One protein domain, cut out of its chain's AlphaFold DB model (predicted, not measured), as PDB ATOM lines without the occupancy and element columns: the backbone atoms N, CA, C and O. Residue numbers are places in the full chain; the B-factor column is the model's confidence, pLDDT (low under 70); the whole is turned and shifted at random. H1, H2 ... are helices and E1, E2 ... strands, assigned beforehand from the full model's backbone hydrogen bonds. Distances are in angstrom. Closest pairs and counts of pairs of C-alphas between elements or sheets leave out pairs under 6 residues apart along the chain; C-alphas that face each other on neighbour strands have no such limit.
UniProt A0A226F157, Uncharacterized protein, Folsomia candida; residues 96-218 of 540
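This is residues 96 to 218 of the 540 residues of an uncharacterized protein of Folsomia candida (UniProt A0A226F157). In this domain of little regular structure, a long hairpin, E3 and E4, forms the middle; H3 packs on E3, H1 on the small hairpin E1 and E2, and residues 195 to 196 of a looping tail pair with E4. The printed part has 123 residues, 49 in named elements, ordered H1 H2 H3 E1 E2 E3 E4, mixed in class, with two antiparallel sheets. It is compact, radius of gyration of the C-alphas 14.3 A, spanning 47 by 36 by 26 A.

Look first at E3, residues 160 to 167, and E4, residues 171 to 176, where N 165 and O 173 are 2.8 A apart. The closest C-alphas of E3 and H3, residues 125 to 134, are Trp 166 and Met 131, 5.9 A apart. H1, residues 96 to 108, only just touches H3 with residues 104 to 108 alone, 3 pairs of C-alphas within 8 A, the closest Leu 108 and Gln 126, 7.0 A. In the hairpin E1, residues 144 to 146, and E2, residues 152 to 154, N 145 and O 153 are 2.8 A apart; the closest C-alphas of H1 and E2 are His 107 and Thr 153, 6.0 A. H2, residues 118 to 123, is close but not clearly touching H3, closest C-alphas Met 121 and Phe 127, 6.6 A. Every O i to N i+4 pair is within hydrogen-bond range in H1 and H3; H2 has 0 of 2, but 2 of 3 O i to N i+3 pairs.

Find C-alpha 96 at (1.368, -3.790, -11.327); from there H1 runs 18.5 A. E3 runs 22.7 A, and E4 ends at C-alpha 176, (-5.354, -2.602, -15.625).

The C-alphas farthest apart, Pro 114 and Thr 189, are 47.4 A apart. The printed part has no cut and no long link between named elements; pLDDT is under 70 at residues 182 to 193, 209 to 212 and 216 to 217.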
ATOM      1  N   VAL A  96       1.628  -4.676 -10.173       91.31
ATOM      2  CA  VAL A  96       1.368  -3.790 -11.327       91.31
ATOM      3  C   VAL A  96       2.295  -2.570 -11.334       91.31
ATOM      4  O   VAL A  96       2.756  -2.157 -12.396       91.31
ATOM      5  N   THR A  97       2.601  -2.001 -10.162       92.44
ATOM      6  CA  THR A  97       3.478  -0.819 -10.067       92.44
ATOM      7  C   THR A  97       4.910  -1.126 -10.492       92.44
ATOM      8  O   THR A  97       5.537  -0.277 -11.116       92.44
ATOM      9  N   MET A  98       5.384  -2.358 -10.267       93.69
ATOM     10  CA  MET A  98       6.682  -2.821 -10.772       93.69
ATOM     11  C   MET A  98       6.687  -2.904 -12.291       93.69
ATOM     12  O   MET A  98       7.594  -2.391 -12.932       93.69
ATOM     13  N   SER A  99       5.639  -3.468 -12.893       94.31
ATOM     14  CA  SER A  99       5.538  -3.537 -14.353       94.31
ATOM     15  C   SER A  99       5.518  -2.156 -15.019       94.31
ATOM     16  O   SER A  99       6.093  -1.982 -16.091       94.31
ATOM     17  N   ILE A 100       4.881  -1.165 -14.384       94.50
ATOM     18  CA  ILE A 100       4.908   0.228 -14.853       94.50
ATOM     19  C   ILE A 100       6.316   0.815 -14.708       94.50
ATOM     20  O   ILE A 100       6.833   1.386 -15.667       94.50
ATOM     21  N   PHE A 101       6.927   0.661 -13.530       93.69
ATOM     22  CA  PHE A 101       8.261   1.177 -13.235       93.69
ATOM     23  C   PHE A 101       9.305   0.650 -14.223       93.69
ATOM     24  O   PHE A 101      10.019   1.437 -14.834       93.69
ATOM     25  N   GLU A 102       9.330  -0.661 -14.459       92.88
ATOM     26  CA  GLU A 102      10.254  -1.296 -15.403       92.88
ATOM     27  C   GLU A 102      10.008  -0.849 -16.849       92.88
ATOM     28  O   GLU A 102      10.953  -0.620 -17.601       92.88
ATOM     29  N   ALA A 103       8.748  -0.651 -17.253       93.81
ATOM     30  CA  ALA A 103       8.444  -0.120 -18.581       93.81
ATOM     31  C   ALA A 103       8.966   1.317 -18.754       93.81
ATOM     32  O   ALA A 103       9.494   1.662 -19.812       93.81
ATOM     33  N   PHE A 104       8.853   2.149 -17.716       93.88
ATOM     34  CA  PHE A 104       9.413   3.500 -17.710       93.88
ATOM     35  C   PHE A 104      10.940   3.476 -17.723       93.88
ATOM     36  O   PHE A 104      11.549   4.132 -18.566       93.88
ATOM     37  N   LYS A 105      11.556   2.652 -16.873       93.00
ATOM     38  CA  LYS A 105      13.006   2.440 -16.822       93.00
ATOM     39  C   LYS A 105      13.557   2.014 -18.184       93.00
ATOM     40  O   LYS A 105      14.476   2.644 -18.702       93.00
ATOM     41  N   ALA A 106      12.937   1.020 -18.821       90.88
ATOM     42  CA  ALA A 106      13.323   0.531 -20.142       90.88
ATOM     43  C   ALA A 106      13.134   1.582 -21.249       90.88
ATOM     44  O   ALA A 106      13.985   1.725 -22.130       90.88
ATOM     45  N   HIS A 107      12.029   2.336 -21.211       91.88
ATOM     46  CA  HIS A 107      11.781   3.425 -22.157       91.88
ATOM     47  C   HIS A 107      12.853   4.519 -22.050       91.88
ATOM     48  O   HIS A 107      13.389   4.960 -23.070       91.88
ATOM     49  N   LEU A 108      13.207   4.898 -20.821       90.88
ATOM     50  CA  LEU A 108      14.201   5.927 -20.525       90.88
ATOM     51  C   LEU A 108      15.651   5.436 -20.656       90.88
ATOM     52  O   LEU A 108      16.548   6.270 -20.700       90.88
ATOM     53  N   ARG A 109      15.884   4.114 -20.751       88.38
ATOM     54  CA  ARG A 109      17.217   3.484 -20.617       88.38
ATOM     55  C   ARG A 109      17.911   3.882 -19.311       88.38
ATOM     56  O   ARG A 109      19.110   4.135 -19.276       88.38
ATOM     57  N   TRP A 110      17.121   3.953 -18.244       90.44
ATOM     58  CA  TRP A 110      17.590   4.391 -16.937       90.44
ATOM     59  C   TRP A 110      18.411   3.297 -16.243       90.44
ATOM     60  O   TRP A 110      17.990   2.139 -16.187       90.44
ATOM     61  N   GLY A 111      19.566   3.675 -15.697       84.62
ATOM     62  CA  GLY A 111      20.559   2.773 -15.110       84.62
ATOM     63  C   GLY A 111      21.706   2.411 -16.059       84.62
ATOM     64  O   GLY A 111      22.549   1.590 -15.704       84.62
ATOM     65  N   GLU A 112      21.752   2.989 -17.265       86.19
ATOM     66  CA  GLU A 112      22.857   2.780 -18.207       86.19
ATOM     67  C   GLU A 112      24.003   3.783 -18.006       86.19
ATOM     68  O   GLU A 112      25.139   3.490 -18.393       86.19
ATOM     69  N   GLN A 113      23.739   4.952 -17.405       83.88
ATOM     70  CA  GLN A 113      24.776   5.944 -17.111       83.88
ATOM     71  C   GLN A 113      25.292   5.845 -15.666       83.88
ATOM     72  O   GLN A 113      24.532   5.536 -14.745       83.88
ATOM     73  N   PRO A 114      26.581   6.155 -15.422       80.50
ATOM     74  CA  PRO A 114      27.128   6.206 -14.069       80.50
ATOM     75  C   PRO A 114      26.363   7.197 -13.176       80.50
ATOM     76  O   PRO A 114      26.207   8.362 -13.536       80.50
ATOM     77  N   GLY A 115      25.929   6.744 -11.997       79.00
ATOM     78  CA  GLY A 115      25.187   7.557 -11.022       79.00
ATOM     79  C   GLY A 115      23.661   7.487 -11.147       79.00
ATOM     80  O   GLY A 115      22.959   7.993 -10.273       79.00
ATOM     81  N   GLU A 116      23.131   6.825 -12.179       85.69
ATOM     82  CA  GLU A 116      21.702   6.533 -12.277       85.69
ATOM     83  C   GLU A 116      21.335   5.395 -11.321       85.69
ATOM     84  O   GLU A 116      21.815   4.269 -11.442       85.69
ATOM     85  N   THR A 117      20.461   5.689 -10.362       86.44
ATOM     86  CA  THR A 117      19.895   4.696  -9.443       86.44
ATOM     87  C   THR A 117      18.381   4.678  -9.589       86.44
ATOM     88  O   THR A 117      17.768   5.695  -9.931       86.44
ATOM     89  N   ASP A 118      17.752   3.536  -9.317       86.31
ATOM     90  CA  ASP A 118      16.295   3.383  -9.431       86.31
ATOM     91  C   ASP A 118      15.533   4.396  -8.561       86.31
ATOM     92  O   ASP A 118      14.503   4.929  -8.976       86.31
ATOM     93  N   MET A 119      16.091   4.754  -7.403       83.56
ATOM     94  CA  MET A 119      15.525   5.759  -6.500       83.56
ATOM     95  C   MET A 119      15.536   7.184  -7.070       83.56
ATOM     96  O   MET A 119      14.766   8.021  -6.606       83.56
ATOM     97  N   LEU A 120      16.377   7.483  -8.062       86.69
ATOM     98  CA  LEU A 120      16.504   8.823  -8.646       86.69
ATOM     99  C   LEU A 120      15.720   8.999  -9.956       86.69
ATOM    100  O   LEU A 120      15.611  10.126 -10.445       86.69
ATOM    101  N   MET A 121      15.159   7.920 -10.516       90.25
ATOM    102  CA  MET A 121      14.513   7.941 -11.834       90.25
ATOM    103  C   MET A 121      13.367   8.949 -11.915       90.25
ATOM    104  O   MET A 121      13.304   9.741 -12.853       90.25
ATOM    105  N   ASP A 122      12.474   8.937 -10.928       86.56
ATOM    106  CA  ASP A 122      11.226   9.712 -10.921       86.56
ATOM    107  C   ASP A 122      11.417  11.234 -10.819       86.56
ATOM    108  O   ASP A 122      10.482  12.017 -10.977       86.56
ATOM    109  N   SER A 123      12.651  11.647 -10.565       85.25
ATOM    110  CA  SER A 123      13.056  13.032 -10.362       85.25
ATOM    111  C   SER A 123      13.981  13.527 -11.463       85.25
ATOM    112  O   SER A 123      14.413  14.679 -11.453       85.25
ATOM    113  N   SER A 124      14.300  12.644 -12.406       89.88
ATOM    114  CA  SER A 124      15.123  12.965 -13.552       89.88
ATOM    115  C   SER A 124      14.370  13.873 -14.534       89.88
ATOM    116  O   SER A 124      13.154  13.725 -14.720       89.88
ATOM    117  N   PRO A 125      15.064  14.798 -15.219       90.69
ATOM    118  CA  PRO A 125      14.455  15.609 -16.271       90.69
ATOM    119  C   PRO A 125      13.800  14.767 -17.377       90.69
ATOM    120  O   PRO A 125      12.745  15.137 -17.889       90.69
ATOM    121  N   GLN A 126      14.396  13.621 -17.721       90.69
ATOM    122  CA  GLN A 126      13.898  12.706 -18.746       90.69
ATOM    123  C   GLN A 126      12.558  12.086 -18.334       90.69
ATOM    124  O   GLN A 126      11.620  12.052 -19.131       90.69
ATOM    125  N   PHE A 127      12.445  11.652 -17.075       91.62
ATOM    126  CA  PHE A 127      11.191  11.143 -16.535       91.62
ATOM    127  C   PHE A 127      10.112  12.227 -16.517       91.62
ATOM    128  O   PHE A 127       9.017  12.003 -17.025       91.62
ATOM    129  N   LEU A 128      10.413  13.423 -16.005       90.88
ATOM    130  CA  LEU A 128       9.440  14.519 -15.933       90.88
ATOM    131  C   LEU A 128       8.947  14.958 -17.323       90.88
ATOM    132  O   LEU A 128       7.759  15.247 -17.494       90.88
ATOM    133  N   ALA A 129       9.828  14.959 -18.328       90.81
ATOM    134  CA  ALA A 129       9.457  15.218 -19.716       90.81
ATOM    135  C   ALA A 129       8.501  14.141 -20.258       90.81
ATOM    136  O   ALA A 129       7.435  14.479 -20.778       90.81
ATOM    137  N   MET A 130       8.827  12.859 -20.058       91.56
ATOM    138  CA  MET A 130       7.966  11.732 -20.439       91.56
ATOM    139  C   MET A 130       6.598  11.805 -19.747       91.56
ATOM    140  O   MET A 130       5.562  11.657 -20.391       91.56
ATOM    141  N   MET A 131       6.556  12.086 -18.443       91.19
ATOM    142  CA  MET A 131       5.295  12.190 -17.709       91.19
ATOM    143  C   MET A 131       4.436  13.376 -18.173       91.19
ATOM    144  O   MET A 131       3.208  13.279 -18.212       91.19
ATOM    145  N   THR A 132       5.068  14.474 -18.589       87.88
ATOM    146  CA  THR A 132       4.373  15.615 -19.201       87.88
ATOM    147  C   THR A 132       3.750  15.239 -20.550       87.88
ATOM    148  O   THR A 132       2.628  15.658 -20.836       87.88
ATOM    149  N   GLU A 133       4.426  14.409 -21.352       86.12
ATOM    150  CA  GLU A 133       3.886  13.882 -22.615       86.12
ATOM    151  C   GLU A 133       2.685  12.953 -22.390       86.12
ATOM    152  O   GLU A 133       1.680  13.061 -23.099       86.12
ATOM    153  N   ILE A 134       2.762  12.081 -21.377       88.25
ATOM    154  CA  ILE A 134       1.639  11.226 -20.961       88.25
ATOM    155  C   ILE A 134       0.411  12.098 -20.651       88.25
ATOM    156  O   ILE A 134      -0.685  11.825 -21.147       88.25
ATOM    157  N   GLY A 135       0.617  13.167 -19.875       84.56
ATOM    158  CA  GLY A 135      -0.363  14.220 -19.626       84.56
ATOM    159  C   GLY A 135      -1.645  13.774 -18.908       84.56
ATOM    160  O   GLY A 135      -1.859  12.605 -18.574       84.56
ATOM    161  N   ASP A 136      -2.527  14.753 -18.688       81.38
ATOM    162  CA  ASP A 136      -3.753  14.612 -17.892       81.38
ATOM    163  C   ASP A 136      -5.041  14.659 -18.734       81.38
ATOM    164  O   ASP A 136      -6.053  15.257 -18.369       81.38
ATOM    165  N   ASN A 137      -5.010  14.097 -19.944       79.62
ATOM    166  CA  ASN A 137      -6.172  14.146 -20.827       79.62
ATOM    167  C   ASN A 137      -7.066  12.905 -20.637       79.62
ATOM    168  O   ASN A 137      -6.647  11.796 -20.999       79.62
ATOM    169  N   PRO A 138      -8.325  13.061 -20.172       70.56
ATOM    170  CA  PRO A 138      -9.221  11.944 -19.924       70.56
ATOM    171  C   PRO A 138      -9.597  11.115 -21.157       70.56
ATOM    172  O   PRO A 138     -10.022   9.965 -21.011       70.56
ATOM    173  N   SER A 139      -9.365  11.640 -22.356       74.50
ATOM    174  CA  SER A 139      -9.616  10.974 -23.633       74.50
ATOM    175  C   SER A 139      -8.411  10.199 -24.174       74.50
ATOM    176  O   SER A 139      -8.583   9.414 -25.103       74.50
ATOM    177  N   LYS A 140      -7.204  10.378 -23.616       76.50
ATOM    178  CA  LYS A 140      -5.987   9.680 -24.065       76.50
ATOM    179  C   LYS A 140      -5.646   8.524 -23.114       76.50
ATOM    180  O   LYS A 140      -5.244   8.771 -21.974       76.50
ATOM    181  N   PRO A 141      -5.876   7.262 -23.502       76.94
ATOM    182  CA  PRO A 141      -5.334   6.114 -22.786       76.94
ATOM    183  C   PRO A 141      -3.875   5.879 -23.197       76.94
ATOM    184  O   PRO A 141      -3.601   5.693 -24.380       76.94
ATOM    185  N   VAL A 142      -2.943   5.855 -22.242       85.75
ATOM    186  CA  VAL A 142      -1.529   5.554 -22.526       85.75
ATOM    187  C   VAL A 142      -1.203   4.147 -22.041       85.75
ATOM    188  O   VAL A 142      -1.026   3.938 -20.848       85.75
ATOM    189  N   CYS A 143      -1.145   3.178 -22.954       88.00
ATOM    190  CA  CYS A 143      -0.704   1.799 -22.674       88.00
ATOM    191  C   CYS A 143       0.703   1.489 -23.212       88.00
ATOM    192  O   CYS A 143       1.236   0.395 -23.016       88.00
ATOM    193  N   SER A 144       1.302   2.435 -23.933       89.75
ATOM    194  CA  SER A 144       2.626   2.289 -24.521       89.75
ATOM    195  C   SER A 144       3.319   3.638 -24.630       89.75
ATOM    196  O   SER A 144       2.651   4.668 -24.721       89.75
ATOM    197  N   LEU A 145       4.646   3.612 -24.630       89.69
ATOM    198  CA  LEU A 145       5.504   4.779 -24.749       89.69
ATOM    199  C   LEU A 145       6.329   4.660 -26.024       89.69
ATOM    200  O   LEU A 145       7.021   3.658 -26.229       89.69
ATOM    201  N   LYS A 146       6.246   5.672 -26.889       86.56
ATOM    202  CA  LYS A 146       6.971   5.701 -28.158       86.56
ATOM    203  C   LYS A 146       8.257   6.498 -27.999       86.56
ATOM    204  O   LYS A 146       8.236   7.622 -27.521       86.56
ATOM    205  N   ARG A 147       9.374   5.904 -28.398       81.75
ATOM    206  CA  ARG A 147      10.701   6.517 -28.338       81.75
ATOM    207  C   ARG A 147      10.954   7.391 -29.564       81.75
ATOM    208  O   ARG A 147      10.294   7.245 -30.597       81.75
ATOM    209  N   SER A 148      11.948   8.271 -29.464       77.56
ATOM    210  CA  SER A 148      12.379   9.148 -30.564       77.56
ATOM    211  C   SER A 148      12.883   8.377 -31.789       77.56
ATOM    212  O   SER A 148      12.752   8.862 -32.908       77.56
ATOM    213  N   ASP A 149      13.413   7.167 -31.594       82.50
ATOM    214  CA  ASP A 149      13.853   6.251 -32.657       82.50
ATOM    215  C   ASP A 149      12.703   5.446 -33.299       82.50
ATOM    216  O   ASP A 149      12.923   4.657 -34.215       82.50
ATOM    217  N   GLY A 150      11.465   5.643 -32.833       80.19
ATOM    218  CA  GLY A 150      10.274   4.960 -33.328       80.19
ATOM    219  C   GLY A 150       9.955   3.630 -32.643       80.19
ATOM    220  O   GLY A 150       8.881   3.082 -32.904       80.19
ATOM    221  N   THR A 151      10.811   3.128 -31.749       86.38
ATOM    222  CA  THR A 151      10.525   1.913 -30.975       86.38
ATOM    223  C   THR A 151       9.433   2.159 -29.927       86.38
ATOM    224  O   THR A 151       9.216   3.284 -29.470       86.38
ATOM    225  N   VAL A 152       8.684   1.111 -29.572       88.25
ATOM    226  CA  VAL A 152       7.515   1.212 -28.684       88.25
ATOM    227  C   VAL A 152       7.687   0.291 -27.484       88.25
ATOM    228  O   VAL A 152       7.759  -0.928 -27.638       88.25
ATOM    229  N   THR A 153       7.672   0.870 -26.284       91.25
ATOM    230  CA  THR A 153       7.634   0.125 -25.023       91.25
ATOM    231  C   THR A 153       6.189  -0.054 -24.587       91.25
ATOM    232  O   THR A 153       5.463   0.911 -24.365       91.25
ATOM    233  N   ARG A 154       5.754  -1.303 -24.466       91.06
ATOM    234  CA  ARG A 154       4.407  -1.683 -24.035       91.06
ATOM    235  C   ARG A 154       4.345  -1.820 -22.508       91.06
ATOM    236  O   ARG A 154       5.235  -2.423 -21.925       91.06
ATOM    237  N   ILE A 155       3.283  -1.321 -21.868       93.31
ATOM    238  CA  ILE A 155       3.098  -1.403 -20.407       93.31
ATOM    239  C   ILE A 155       2.071  -2.493 -20.100       93.31
ATOM    240  O   ILE A 155       0.885  -2.325 -20.381       93.31
ATOM    241  N   HIS A 156       2.529  -3.650 -19.617       91.94
ATOM    242  CA  HIS A 156       1.682  -4.826 -19.386       91.94
ATOM    243  C   HIS A 156       1.956  -5.439 -18.016       91.94
ATOM    244  O   HIS A 156       3.095  -5.443 -17.560       91.94
ATOM    245  N   HIS A 157       0.932  -6.020 -17.396       91.00
ATOM    246  CA  HIS A 157       1.065  -6.822 -16.183       91.00
ATOM    247  C   HIS A 157       0.308  -8.138 -16.370       91.00
ATOM    248  O   HIS A 157      -0.873  -8.118 -16.704       91.00
ATOM    249  N   ASN A 158       0.986  -9.278 -16.200       89.50
ATOM    250  CA  ASN A 158       0.418 -10.619 -16.410       89.50
ATOM    251  C   ASN A 158      -0.349 -10.764 -17.743       89.50
ATOM    252  O   ASN A 158      -1.440 -11.322 -17.795       89.50
ATOM    253  N   GLY A 159       0.209 -10.212 -18.827       85.88
ATOM    254  CA  GLY A 159      -0.386 -10.264 -20.168       85.88
ATOM    255  C   GLY A 159      -1.507  -9.250 -20.439       85.88
ATOM    256  O   GLY A 159      -1.974  -9.176 -21.570       85.88
ATOM    257  N   GLN A 160      -1.912  -8.440 -19.456       88.75
ATOM    258  CA  GLN A 160      -2.950  -7.416 -19.616       88.75
ATOM    259  C   GLN A 160      -2.349  -6.025 -19.843       88.75
ATOM    260  O   GLN A 160      -1.380  -5.654 -19.176       88.75
ATOM    261  N   ASP A 161      -2.952  -5.234 -20.743       89.50
ATOM    262  CA  ASP A 161      -2.587  -3.825 -20.948       89.50
ATOM    263  C   ASP A 161      -2.794  -3.028 -19.649       89.50
ATOM    264  O   ASP A 161      -3.859  -3.089 -19.025       89.50
ATOM    265  N   VAL A 162      -1.815  -2.204 -19.286       91.12
ATOM    266  CA  VAL A 162      -1.929  -1.252 -18.177       91.12
ATOM    267  C   VAL A 162      -1.915   0.152 -18.751       91.12
ATOM    268  O   VAL A 162      -0.976   0.543 -19.439       91.12
ATOM    269  N   MET A 163      -2.963   0.925 -18.472       89.81
ATOM    270  CA  MET A 163      -3.012   2.327 -18.868       89.81
ATOM    271  C   MET A 163      -2.503   3.207 -17.738       89.81
ATOM    272  O   MET A 163      -2.924   3.026 -16.596       89.81
ATOM    273  N   VAL A 164      -1.659   4.181 -18.067       91.38
ATOM    274  CA  VAL A 164      -1.077   5.148 -17.127       91.38
ATOM    275  C   VAL A 164      -1.457   6.583 -17.489       91.38
ATOM    276  O   VAL A 164      -1.769   6.878 -18.644       91.38
ATOM    277  N   ARG A 165      -1.449   7.478 -16.497       89.62
ATOM    278  CA  ARG A 165      -1.684   8.922 -16.641       89.62
ATOM    279  C   ARG A 165      -0.876   9.739 -15.656       89.62
ATOM    280  O   ARG A 165      -0.543   9.238 -14.585       89.62
ATOM    281  N   TRP A 166      -0.651  11.005 -15.996       90.06
ATOM    282  CA  TRP A 166       0.002  11.976 -15.129       90.06
ATOM    283  C   TRP A 166      -0.915  13.165 -14.861       90.06
ATOM    284  O   TRP A 166      -1.172  13.969 -15.750       90.06
ATOM    285  N   PHE A 167      -1.404  13.282 -13.631       83.81
ATOM    286  CA  PHE A 167      -2.337  14.330 -13.216       83.81
ATOM    287  C   PHE A 167      -1.600  15.422 -12.434       83.81
ATOM    288  O   PHE A 167      -0.762  15.123 -11.576       83.81
ATOM    289  N   LYS A 168      -1.913  16.689 -12.743       78.25
ATOM    290  CA  LYS A 168      -1.397  17.902 -12.070       78.25
ATOM    291  C   LYS A 168       0.100  17.874 -11.714       78.25
ATOM    292  O   LYS A 168       0.493  18.286 -10.624       78.25
ATOM    293  N   GLY A 169       0.946  17.374 -12.611       72.94
ATOM    294  CA  GLY A 169       2.397  17.486 -12.438       72.94
ATOM    295  C   GLY A 169       3.011  16.585 -11.358       72.94
ATOM    296  O   GLY A 169       4.212  16.681 -11.141       72.94
ATOM    297  N   THR A 170       2.224  15.762 -10.656       72.25
ATOM    298  CA  THR A 170       2.687  15.103  -9.415       72.25
ATOM    299  C   THR A 170       2.130  13.701  -9.189       72.25
ATOM    300  O   THR A 170       2.568  13.006  -8.275       72.25
ATOM    301  N   ASN A 171       1.137  13.259  -9.966       84.44
ATOM    302  CA  ASN A 171       0.400  12.040  -9.651       84.44
ATOM    303  C   ASN A 171       0.371  11.063 -10.826       84.44
ATOM    304  O   ASN A 171      -0.292  11.324 -11.831       84.44
ATOM    305  N   VAL A 172       0.987   9.890 -10.657       90.00
ATOM    306  CA  VAL A 172       0.787   8.771 -11.584       90.00
ATOM    307  C   VAL A 172      -0.509   8.050 -11.230       90.00
ATOM    308  O   VAL A 172      -0.665   7.540 -10.118       90.00
ATOM    309  N   TYR A 173      -1.426   7.962 -12.183       90.00
ATOM    310  CA  TYR A 173      -2.600   7.101 -12.096       90.00
ATOM    311  C   TYR A 173      -2.432   5.915 -13.031       90.00
ATOM    312  O   TYR A 173      -1.879   6.060 -14.118       90.00
ATOM    313  N   PHE A 174      -2.944   4.753 -12.641       90.69
ATOM    314  CA  PHE A 174      -2.966   3.587 -13.507       90.69
ATOM    315  C   PHE A 174      -4.244   2.772 -13.350       90.69
ATOM    316  O   PHE A 174      -4.920   2.820 -12.320       90.69
ATOM    317  N   LYS A 175      -4.569   1.994 -14.379       89.88
ATOM    318  CA  LYS A 175      -5.634   0.993 -14.328       89.88
ATOM    319  C   LYS A 175      -5.305  -0.154 -15.286       89.88
ATOM    320  O   LYS A 175      -4.797   0.067 -16.384       89.88
ATOM    321  N   VAL A 176      -5.571  -1.379 -14.841       88.81
ATOM    322  CA  VAL A 176      -5.354  -2.602 -15.625       88.81
ATOM    323  C   VAL A 176      -6.596  -2.876 -16.466       88.81
ATOM    324  O   VAL A 176      -7.723  -2.713 -15.991       88.81
ATOM    325  N   LYS A 177      -6.410  -3.226 -17.737       84.00
ATOM    326  CA  LYS A 177      -7.511  -3.517 -18.653       84.00
ATOM    327  C   LYS A 177      -8.108  -4.883 -18.337       84.00
ATOM    328  O   LYS A 177      -7.450  -5.905 -18.501       84.00
ATOM    329  N   VAL A 178      -9.374  -4.879 -17.926       78.94
ATOM    330  CA  VAL A 178     -10.166  -6.097 -17.735       78.94
ATOM    331  C   VAL A 178     -10.623  -6.613 -19.096       78.94
ATOM    332  O   VAL A 178     -11.080  -5.844 -19.948       78.94
ATOM    333  N   GLU A 179     -10.478  -7.917 -19.311       75.00
ATOM    334  CA  GLU A 179     -10.897  -8.583 -20.539       75.00
ATOM    335  C   GLU A 179     -12.405  -8.396 -20.791       75.00
ATOM    336  O   GLU A 179     -13.215  -8.396 -19.867       75.00
ATOM    337  N   GLY A 180     -12.788  -8.170 -22.051       72.25
ATOM    338  CA  GLY A 180     -14.189  -7.974 -22.447       72.25
ATOM    339  C   GLY A 180     -14.798  -6.599 -22.131       72.25
ATOM    340  O   GLY A 180     -15.928  -6.341 -22.542       72.25
ATOM    341  N   GLN A 181     -14.078  -5.685 -21.466       71.75
ATOM    342  CA  GLN A 181     -14.619  -4.374 -21.084       71.75
ATOM    343  C   GLN A 181     -14.027  -3.200 -21.873       71.75
ATOM    344  O   GLN A 181     -12.830  -3.130 -22.167       71.75
ATOM    345  N   LYS A 182     -14.880  -2.208 -22.172       67.38
ATOM    346  CA  LYS A 182     -14.431  -0.898 -22.662       67.38
ATOM    347  C   LYS A 182     -13.805  -0.121 -21.510       67.38
ATOM    348  O   LYS A 182     -14.416   0.077 -20.464       67.38
ATOM    349  N   PHE A 183     -12.587   0.353 -21.723       66.88
ATOM    350  CA  PHE A 183     -11.840   1.051 -20.691       66.88
ATOM    351  C   PHE A 183     -12.271   2.517 -20.594       66.88
ATOM    352  O   PHE A 183     -12.002   3.309 -21.494       66.88
ATOM    353  N   MET A 184     -12.922   2.890 -19.491       67.50
ATOM    354  CA  MET A 184     -13.287   4.277 -19.198       67.50
ATOM    355  C   MET A 184     -12.659   4.735 -17.882       67.50
ATOM    356  O   MET A 184     -12.688   4.019 -16.879       67.50
ATOM    357  N   TRP A 185     -12.109   5.951 -17.895       69.88
ATOM    358  CA  TRP A 185     -11.570   6.624 -16.710       69.88
ATOM    359  C   TRP A 185     -12.634   7.403 -15.918       69.88
ATOM    360  O   TRP A 185     -12.349   7.849 -14.813       69.88
ATOM    361  N   GLY A 186     -13.837   7.589 -16.481       55.38
ATOM    362  CA  GLY A 186     -14.800   8.603 -16.034       55.38
ATOM    363  C   GLY A 186     -16.160   8.124 -15.515       55.38
ATOM    364  O   GLY A 186     -17.037   8.968 -15.370       55.38
ATOM    365  N   SER A 187     -16.404   6.835 -15.244       45.91
ATOM    366  CA  SER A 187     -17.727   6.403 -14.759       45.91
ATOM    367  C   SER A 187     -17.744   6.077 -13.263       45.91
ATOM    368  O   SER A 187     -16.931   5.303 -12.764       45.91
ATOM    369  N   LYS A 188     -18.764   6.605 -12.565       44.25
ATOM    370  CA  LYS A 188     -19.183   6.192 -11.207       44.25
ATOM    371  C   LYS A 188     -19.571   4.701 -11.119       44.25
ATOM    372  O   LYS A 188     -19.819   4.204 -10.032       44.25
ATOM    373  N   THR A 189     -19.635   4.009 -12.257       41.53
ATOM    374  CA  THR A 189     -20.142   2.640 -12.423       41.53
ATOM    375  C   THR A 189     -19.126   1.681 -13.060       41.53
ATOM    376  O   THR A 189     -19.475   0.559 -13.401       41.53
ATOM    377  N   GLY A 190     -17.874   2.100 -13.273       41.75
ATOM    378  CA  GLY A 190     -16.844   1.248 -13.875       41.75
ATOM    379  C   GLY A 190     -16.111   0.415 -12.829       41.75
ATOM    380  O   GLY A 190     -15.125   0.884 -12.260       41.75
ATOM    381  N   GLU A 191     -16.570  -0.812 -12.594       44.78
ATOM    382  CA  GLU A 191     -15.824  -1.824 -11.842       44.78
ATOM    383  C   GLU A 191     -14.415  -2.008 -12.446       44.78
ATOM    384  O   GLU A 191     -14.225  -1.999 -13.663       44.78
ATOM    385  N   GLY A 192     -13.398  -2.053 -11.579       53.06
ATOM    386  CA  GLY A 192     -11.988  -1.839 -11.931       53.06
ATOM    387  C   GLY A 192     -11.556  -0.396 -11.645       53.06
ATOM    388  O   GLY A 192     -11.460   0.440 -12.549       53.06
ATOM    389  N   GLY A 193     -11.342  -0.082 -10.364       64.69
ATOM    390  CA  GLY A 193     -11.013   1.269  -9.908       64.69
ATOM    391  C   GLY A 193      -9.659   1.763 -10.425       64.69
ATOM    392  O   GLY A 193      -8.698   1.003 -10.497       64.69
ATOM    393  N   ALA A 194      -9.570   3.051 -10.761       79.62
ATOM    394  CA  ALA A 194      -8.282   3.693 -11.001       79.62
ATOM    395  C   ALA A 194      -7.452   3.698  -9.710       79.62
ATOM    396  O   ALA A 194      -7.941   4.060  -8.635       79.62
ATOM    397  N   HIS A 195      -6.190   3.306  -9.832       86.62
ATOM    398  CA  HIS A 195      -5.212   3.341  -8.759       86.62
ATOM    399  C   HIS A 195      -4.297   4.549  -8.938       86.62
ATOM    400  O   HIS A 195      -4.060   5.013 -10.052       86.62
ATOM    401  N   LYS A 196      -3.792   5.068  -7.824       88.38
ATOM    402  CA  LYS A 196      -2.868   6.201  -7.771       88.38
ATOM    403  C   LYS A 196      -1.566   5.704  -7.148       88.38
ATOM    404  O   LYS A 196      -1.634   4.971  -6.164       88.38
ATOM    405  N   ILE A 197      -0.413   6.044  -7.712       90.88
ATOM    406  CA  ILE A 197       0.902   5.783  -7.100       90.88
ATOM    407  C   ILE A 197       1.168   6.854  -6.035       90.88
ATOM    408  O   ILE A 197       0.631   7.962  -6.128       90.88
ATOM    409  N   CYS A 198       1.927   6.504  -4.994       86.56
ATOM    410  CA  CYS A 198       2.304   7.433  -3.937       86.56
ATOM    411  C   CYS A 198       2.944   8.715  -4.502       86.56
ATOM    412  O   CYS A 198       3.723   8.660  -5.444       86.56
ATOM    413  N   THR A 199       2.636   9.865  -3.905       85.12
ATOM    414  CA  THR A 199       3.185  11.176  -4.304       85.12
ATOM    415  C   THR A 199       4.537  11.508  -3.692       85.12
ATOM    416  O   THR A 199       5.166  12.482  -4.095       85.12
ATOM    417  N   VAL A 200       4.976  10.738  -2.695       83.69
ATOM    418  CA  VAL A 200       6.295  10.914  -2.092       83.69
ATOM    419  C   VAL A 200       7.348  10.459  -3.088       83.69
ATOM    420  O   VAL A 200       7.236   9.378  -3.667       83.69
ATOM    421  N   LYS A 201       8.366  11.303  -3.257       83.31
ATOM    422  CA  LYS A 201       9.526  11.051  -4.108       83.31
ATOM    423  C   LYS A 201      10.124   9.677  -3.805       83.31
ATOM    424  O   LYS A 201      10.250   9.285  -2.646       83.31
ATOM    425  N   SER A 202      10.466   8.955  -4.857       84.88
ATOM    426  CA  SER A 202      11.007   7.605  -4.839       84.88
ATOM    427  C   SER A 202      10.059   6.566  -4.229       84.88
ATOM    428  O   SER A 202      10.494   5.457  -3.956       84.88
ATOM    429  N   CYS A 203       8.767   6.847  -4.020       87.31
ATOM    430  CA  CYS A 203       7.810   5.848  -3.542       87.31
ATOM    431  C   CYS A 203       6.868   5.391  -4.651       87.31
ATOM    432  O   CYS A 203       5.963   6.110  -5.063       87.31
ATOM    433  N   TRP A 204       7.015   4.134  -5.058       90.19
ATOM    434  CA  TRP A 204       6.197   3.542  -6.113       90.19
ATOM    435  C   TRP A 204       5.083   2.632  -5.594       90.19
ATOM    436  O   TRP A 204       4.406   1.954  -6.364       90.19
ATOM    437  N   SER A 205       4.835   2.645  -4.285       88.06
ATOM    438  CA  SER A 205       3.722   1.915  -3.685       88.06
ATOM    439  C   SER A 205       2.368   2.513  -4.084       88.06
ATOM    440  O   SER A 205       2.221   3.719  -4.292       88.06
ATOM    441  N   ILE A 206       1.330   1.674  -4.123       86.44
ATOM    442  CA  ILE A 206      -0.042   2.121  -4.395       86.44
ATOM    443  C   ILE A 206      -0.529   3.022  -3.250       86.44
ATOM    444  O   ILE A 206      -0.528   2.631  -2.077       86.44
ATOM    445  N   SER A 207      -1.006   4.214  -3.599       81.94
ATOM    446  CA  SER A 207      -1.679   5.116  -2.676       81.94
ATOM    447  C   SER A 207      -2.954   4.479  -2.126       81.94
ATOM    448  O   SER A 207      -3.781   3.947  -2.875       81.94
ATOM    449  N   LYS A 208      -3.150   4.577  -0.809       72.50
ATOM    450  CA  LYS A 208      -4.444   4.264  -0.185       72.50
ATOM    451  C   LYS A 208      -5.343   5.494  -0.111       72.50
ATOM    452  O   LYS A 208      -6.559   5.347  -0.076       72.50
ATOM    453  N   ASP A 209      -4.758   6.690  -0.143       64.88
ATOM    454  CA  ASP A 209      -5.491   7.945  -0.222       64.88
ATOM    455  C   ASP A 209      -5.726   8.371  -1.673       64.88
ATOM    456  O   ASP A 209      -4.789   8.706  -2.403       64.88
ATOM    457  N   ARG A 210      -6.984   8.405  -2.106       60.88
ATOM    458  CA  ARG A 210      -7.309   8.851  -3.466       60.88
ATOM    459  C   ARG A 210      -7.220  10.370  -3.640       60.88
ATOM    460  O   ARG A 210      -6.945  10.814  -4.753       60.88
ATOM    461  N   ILE A 211      -7.415  11.137  -2.569       63.84
ATOM    462  CA  ILE A 211      -7.393  12.602  -2.558       63.84
ATOM    463  C   ILE A 211      -5.935  13.065  -2.579       63.84
ATOM    464  O   ILE A 211      -5.450  13.559  -3.598       63.84
ATOM    465  N   PHE A 212      -5.191  12.810  -1.504       68.06
ATOM    466  CA  PHE A 212      -3.832  13.338  -1.352       68.06
ATOM    467  C   PHE A 212      -2.775  12.497  -2.073       68.06
ATOM    468  O   PHE A 212      -1.820  13.041  -2.617       68.06
ATOM    469  N   GLY A 213      -2.995  11.185  -2.226       73.81
ATOM    470  CA  GLY A 213      -2.069  10.321  -2.962       73.81
ATOM    471  C   GLY A 213      -0.939   9.700  -2.150       73.81
ATOM    472  O   GLY A 213       0.076   9.371  -2.740       73.81
ATOM    473  N   TYR A 214      -1.098   9.501  -0.842       79.00
ATOM    474  CA  TYR A 214      -0.093   8.837  -0.006       79.00
ATOM    475  C   TYR A 214      -0.338   7.320   0.154       79.00
ATOM    476  O   TYR A 214      -1.464   6.862   0.398       79.00
ATOM    477  N   CYS A 215       0.726   6.513   0.049       76.62
ATOM    478  CA  CYS A 215       0.729   5.105   0.472       76.62
ATOM    479  C   CYS A 215       0.768   5.016   2.001       76.62
ATOM    480  O   CYS A 215       1.204   5.963   2.640       76.62
ATOM    481  N   ARG A 216       0.345   3.891   2.598       69.38
ATOM    482  CA  ARG A 216       0.245   3.746   4.069       69.38
ATOM    483  C   ARG A 216       1.504   4.174   4.845       69.38
ATOM    484  O   ARG A 216       1.318   4.898   5.811       69.38
ATOM    485  N   PRO A 217       2.735   3.788   4.456       69.75
ATOM    486  CA  PRO A 217       3.947   4.222   5.160       69.75
ATOM    487  C   PRO A 217       4.194   5.738   5.142       69.75
ATOM    488  O   PRO A 217       4.571   6.301   6.158       69.75
ATOM    489  N   HIS A 218       3.956   6.402   4.008       76.12
ATOM    490  CA  HIS A 218       4.149   7.856   3.859       76.12
ATOM    491  C   HIS A 218       2.944   8.683   4.293       76.12
ATOM    492  O   HIS A 218       2.997   9.892   4.482       76.12
TER     493      HIS A 218